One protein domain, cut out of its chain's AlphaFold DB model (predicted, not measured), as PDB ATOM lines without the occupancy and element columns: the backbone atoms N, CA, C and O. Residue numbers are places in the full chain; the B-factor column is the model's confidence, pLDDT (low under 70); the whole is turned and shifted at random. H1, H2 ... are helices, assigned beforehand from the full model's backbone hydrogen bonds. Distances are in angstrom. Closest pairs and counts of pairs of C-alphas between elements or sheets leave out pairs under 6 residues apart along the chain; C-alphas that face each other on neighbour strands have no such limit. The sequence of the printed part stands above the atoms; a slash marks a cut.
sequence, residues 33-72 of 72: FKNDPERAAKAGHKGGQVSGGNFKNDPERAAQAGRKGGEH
ATOM      1  N   PHE A  33      -1.172  43.854 -49.065       77.50
ATOM      2  CA  PHE A  33      -0.508  43.960 -47.758       77.50
ATOM      3  C   PHE A  33      -0.322  45.403 -47.248       77.50
ATOM      4  O   PHE A  33      -0.014  45.608 -46.081       77.50
ATOM      5  N   LYS A  34      -0.520  46.421 -48.100       74.31
ATOM      6  CA  LYS A  34      -0.333  47.841 -47.747       74.31
ATOM      7  C   LYS A  34      -1.261  48.316 -46.620       74.31
ATOM      8  O   LYS A  34      -0.869  49.190 -45.857       74.31
ATOM      9  N   ASN A  35      -2.463  47.750 -46.524       78.19
ATOM     10  CA  ASN A  35      -3.463  48.151 -45.530       78.19
ATOM     11  C   ASN A  35      -3.465  47.244 -44.285       78.19
ATOM     12  O   ASN A  35      -4.253  47.475 -43.376       78.19
ATOM     13  N   ASP A  36      -2.605  46.221 -44.249       83.38
ATOM     14  CA  ASP A  36      -2.499  45.256 -43.153       83.38
ATOM     15  C   ASP A  36      -1.010  44.970 -42.859       83.38
ATOM     16  O   ASP A  36      -0.415  44.029 -43.408       83.38
ATOM     17  N   PRO A  37      -0.367  45.822 -42.039       82.56
ATOM     18  CA  PRO A  37       1.063  45.732 -41.762       82.56
ATOM     19  C   PRO A  37       1.442  44.469 -40.978       82.56
ATOM     20  O   PRO A  37       2.527  43.926 -41.192       82.56
ATOM     21  N   GLU A  38       0.561  43.953 -40.119       85.94
ATOM     22  CA  GLU A  38       0.805  42.705 -39.384       85.94
ATOM     23  C   GLU A  38       0.874  41.514 -40.340       85.94
ATOM     24  O   GLU A  38       1.778  40.673 -40.271       85.94
ATOM     25  N   ARG A  39      -0.047  41.468 -41.304       83.94
ATOM     26  CA  ARG A  39      -0.059  40.449 -42.348       83.94
ATOM     27  C   ARG A  39       1.128  40.574 -43.291       83.94
ATOM     28  O   ARG A  39       1.688  39.545 -43.677       83.94
ATOM     29  N   ALA A  40       1.541  41.797 -43.625       84.31
ATOM     30  CA  ALA A  40       2.761  42.056 -44.387       84.31
ATOM     31  C   ALA A  40       3.993  41.489 -43.664       84.31
ATOM     32  O   ALA A  40       4.767  40.732 -44.255       84.31
ATOM     33  N   ALA A  41       4.131  41.785 -42.368       84.94
ATOM     34  CA  ALA A  41       5.221  41.289 -41.537       84.94
ATOM     35  C   ALA A  41       5.209  39.758 -41.436       84.94
ATOM     36  O   ALA A  41       6.245  39.121 -41.618       84.94
ATOM     37  N   LYS A  42       4.039  39.142 -41.229       84.88
ATOM     38  CA  LYS A  42       3.893  37.680 -41.157       84.88
ATOM     39  C   LYS A  42       4.240  36.993 -42.480       84.88
ATOM     40  O   LYS A  42       4.925  35.968 -42.472       84.88
ATOM     41  N   ALA A  43       3.784  37.541 -43.606       83.88
ATOM     42  CA  ALA A  43       4.106  37.024 -44.934       83.88
ATOM     43  C   ALA A  43       5.605  37.163 -45.241       83.88
ATOM     44  O   ALA A  43       6.226  36.192 -45.673       83.88
ATOM     45  N   GLY A  44       6.197  38.322 -44.937       83.19
ATOM     46  CA  GLY A  44       7.633  38.566 -45.076       83.19
ATOM     47  C   GLY A  44       8.474  37.644 -44.191       83.19
ATOM     48  O   GLY A  44       9.424  37.035 -44.671       83.19
ATOM     49  N   HIS A  45       8.081  37.457 -42.929       83.31
ATOM     50  CA  HIS A  45       8.754  36.550 -42.002       83.31
ATOM     51  C   HIS A  45       8.703  35.101 -42.495       83.31
ATOM     52  O   HIS A  45       9.736  34.441 -42.569       83.31
ATOM     53  N   LYS A  46       7.523  34.614 -42.903       83.69
ATOM     54  CA  LYS A  46       7.376  33.263 -43.462       83.69
ATOM     55  C   LYS A  46       8.191  33.090 -44.748       83.69
ATOM     56  O   LYS A  46       8.841  32.063 -44.916       83.69
ATOM     57  N   GLY A  47       8.190  34.092 -45.629       80.25
ATOM     58  CA  GLY A  47       9.026  34.108 -46.831       80.25
ATOM     59  C   GLY A  47      10.513  34.017 -46.491       80.25
ATOM     60  O   GLY A  47      11.208  33.149 -47.009       80.25
ATOM     61  N   GLY A  48      10.978  34.826 -45.537       77.25
ATOM     62  CA  GLY A  48      12.354  34.794 -45.045       77.25
ATOM     63  C   GLY A  48      12.738  33.456 -44.408       77.25
ATOM     64  O   GLY A  48      13.838  32.965 -44.642       77.25
ATOM     65  N   GLN A  49      11.830  32.818 -43.667       75.81
ATOM     66  CA  GLN A  49      12.051  31.481 -43.104       75.81
ATOM     67  C   GLN A  49      12.220  30.414 -44.194       75.81
ATOM     68  O   GLN A  49      13.136  29.601 -44.109       75.81
ATOM     69  N   VAL A  50      11.377  30.426 -45.235       71.69
ATOM     70  CA  VAL A  50      11.447  29.458 -46.347       71.69
ATOM     71  C   VAL A  50      12.683  29.691 -47.217       71.69
ATOM     72  O   VAL A  50      13.345  28.739 -47.624       71.69
ATOM     73  N   SER A  51      13.057  30.952 -47.439       65.62
ATOM     74  CA  SER A  51      14.308  31.319 -48.110       65.62
ATOM     75  C   SER A  51      15.556  31.032 -47.265       65.62
ATOM     76  O   SER A  51      16.661  31.243 -47.759       65.62
ATOM     77  N   GLY A  52      15.370  30.471 -46.059       65.81
ATOM     78  CA  GLY A  52      16.352  29.951 -45.107       65.81
ATOM     79  C   GLY A  52      17.125  31.001 -44.323       65.81
ATOM     80  O   GLY A  52      18.292  30.809 -43.999       65.81
ATOM     81  N   GLY A  53      16.426  32.073 -43.966       65.00
ATOM     82  CA  GLY A  53      16.889  33.096 -43.045       65.00
ATOM     83  C   GLY A  53      17.497  34.313 -43.733       65.00
ATOM     84  O   GLY A  53      17.651  34.381 -44.951       65.00
ATOM     85  N   ASN A  54      17.828  35.311 -42.912       61.09
ATOM     86  CA  ASN A  54      18.505  36.517 -43.364       61.09
ATOM     87  C   ASN A  54      19.890  36.157 -43.922       61.09
ATOM     88  O   ASN A  54      20.770  35.739 -43.172       61.09
ATOM     89  N   PHE A  55      20.114  36.455 -45.202       67.50
ATOM     90  CA  PHE A  55      21.417  36.422 -45.886       67.50
ATOM     91  C   PHE A  55      22.547  37.150 -45.134       67.50
ATOM     92  O   PHE A  55      23.724  36.915 -45.379       67.50
ATOM     93  N   LYS A  56      22.190  38.023 -44.183       65.44
ATOM     94  CA  LYS A  56      23.118  38.737 -43.302       65.44
ATOM     95  C   LYS A  56      23.986  37.807 -42.442       65.44
ATOM     96  O   LYS A  56      25.099  38.192 -42.107       65.44
ATOM     97  N   ASN A  57      23.491  36.615 -42.100       67.44
ATOM     98  CA  ASN A  57      24.213  35.638 -41.275       67.44
ATOM     99  C   ASN A  57      24.763  34.454 -42.092       67.44
ATOM    100  O   ASN A  57      25.405  33.579 -41.520       67.44
ATOM    101  N   ASP A  58      24.510  34.421 -43.404       75.81
ATOM    102  CA  ASP A  58      24.958  33.361 -44.317       75.81
ATOM    103  C   ASP A  58      25.409  33.988 -45.657       75.81
ATOM    104  O   ASP A  58      24.626  34.090 -46.615       75.81
ATOM    105  N   PRO A  59      26.663  34.481 -45.712       77.94
ATOM    106  CA  PRO A  59      27.207  35.186 -46.872       77.94
ATOM    107  C   PRO A  59      27.306  34.304 -48.118       77.94
ATOM    108  O   PRO A  59      27.134  34.790 -49.237       77.94
ATOM    109  N   GLU A  60      27.564  33.005 -47.947       80.69
ATOM    110  CA  GLU A  60      27.672  32.060 -49.059       80.69
ATOM    111  C   GLU A  60      26.322  31.871 -49.748       80.69
ATOM    112  O   GLU A  60      26.227  31.939 -50.978       80.69
ATOM    113  N   ARG A  61      25.252  31.727 -48.960       77.88
ATOM    114  CA  ARG A  61      23.882  31.670 -49.470       77.88
ATOM    115  C   ARG A  61      23.463  32.976 -50.137       77.88
ATOM    116  O   ARG A  61      22.789  32.937 -51.167       77.88
ATOM    117  N   ALA A  62      23.885  34.120 -49.595       80.31
ATOM    118  CA  ALA A  62      23.658  35.434 -50.200       80.31
ATOM    119  C   ALA A  62      24.298  35.527 -51.589       80.31
ATOM    120  O   ALA A  62      23.641  35.909 -52.557       80.31
ATOM    121  N   ALA A  63      25.559  35.104 -51.699       81.44
ATOM    122  CA  ALA A  63      26.289  35.070 -52.959       81.44
ATOM    123  C   ALA A  63      25.673  34.078 -53.958       81.44
ATOM    124  O   ALA A  63      25.640  34.342 -55.158       81.44
ATOM    125  N   GLN A  64      25.163  32.933 -53.497       81.12
ATOM    126  CA  GLN A  64      24.482  31.958 -54.353       81.12
ATOM    127  C   GLN A  64      23.140  32.488 -54.881       81.12
ATOM    128  O   GLN A  64      22.872  32.391 -56.077       81.12
ATOM    129  N   ALA A  65      22.328  33.101 -54.015       80.06
ATOM    130  CA  ALA A  65      21.061  33.715 -54.402       80.06
ATOM    131  C   ALA A  65      21.264  34.920 -55.333       80.06
ATOM    132  O   ALA A  65      20.528  35.060 -56.305       80.06
ATOM    133  N   GLY A  66      22.281  35.749 -55.076       80.62
ATOM    134  CA  GLY A  66      22.652  36.875 -55.933       80.62
ATOM    135  C   GLY A  66      23.136  36.434 -57.314       80.62
ATOM    136  O   GLY A  66      22.680  36.981 -58.312       80.62
ATOM    137  N   ARG A  67      23.987  35.398 -57.384       83.38
ATOM    138  CA  ARG A  67      24.404  34.796 -58.663       83.38
ATOM    139  C   ARG A  67      23.199  34.300 -59.454       83.38
ATOM    140  O   ARG A  67      22.993  34.757 -60.566       83.38
ATOM    141  N   LYS A  68      22.347  33.477 -58.837       80.00
ATOM    142  CA  LYS A  68      21.145  32.936 -59.486       80.00
ATOM    143  C   LYS A  68      20.145  34.017 -59.911       80.00
ATOM    144  O   LYS A  68      19.503  33.890 -60.944       80.00
ATOM    145  N   GLY A  69      19.984  35.071 -59.112       80.00
ATOM    146  CA  GLY A  69      19.097  36.192 -59.433       80.00
ATOM    147  C   GLY A  69      19.608  37.077 -60.573       80.00
ATOM    148  O   GLY A  69      18.799  37.724 -61.227       80.00
ATOM    149  N   GLY A  70      20.924  37.100 -60.806       77.12
ATOM    150  CA  GLY A  70      21.561  37.830 -61.904       77.12
ATOM    151  C   GLY A  70      21.761  37.011 -63.184       77.12
ATOM    152  O   GLY A  70      22.246  37.560 -64.165       77.12
ATOM    153  N   GLU A  71      21.408  35.723 -63.191       77.50
ATOM    154  CA  GLU A  71      21.521  34.832 -64.361       77.50
ATOM    155  C   GLU A  71      20.375  35.003 -65.389       77.50
ATOM    156  O   GLU A  71      20.143  34.112 -66.206       77.50
ATOM    157  N   HIS A  72      19.667  36.138 -65.385       54.12
ATOM    158  CA  HIS A  72      18.560  36.437 -66.302       54.12
ATOM    159  C   HIS A  72      18.770  37.734 -67.083       54.12
ATOM    160  O   HIS A  72      19.173  38.740 -66.458       54.12
TER     161      HIS A  72
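This is residues 33 to 72 of the 72 residues of an uncharacterized protein of Phyllobacterium leguminum (UniProt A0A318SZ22). Two helices, H1 and then H2, make an open L, joined by a link and with no contact between them; H1 lies along the longest axis and H2 turns off across it at the far end. The printed part has 40 residues, with two named helices and no named strand, and its class is all helix. The whole is loose, with a radius of gyration of the C-alphas of 12.7 A and spans of 33 by 24 by 14 A.

H1, residues 37 to 50, begins at C-alpha 37 (1.063, 45.732, -41.762) and is 19.8 A long. H2, residues 59 to 70, is 16.3 A long and ends at C-alpha 70 (21.561, 37.830, -61.904).

H1 and H2 are apart, with no C-alpha of the one within 8 A of the other. In H1 and H2 every O i to N i+4 pair is within hydrogen-bond range.

The two C-alphas farthest apart, those of Asn 35 and Glu 60, are 35.2 A apart. The printed part has no cut, and the link from H1 to H2, 8 residues, is short. Residues 34 to 40, of which 37 to 40 belong to H1, and residues 66 to 72, of which 66 to 70 belong to H2, stand free. Mean pLDDT of the printed part is 77.1; residues 51 to 57 and residue 72 are under 70.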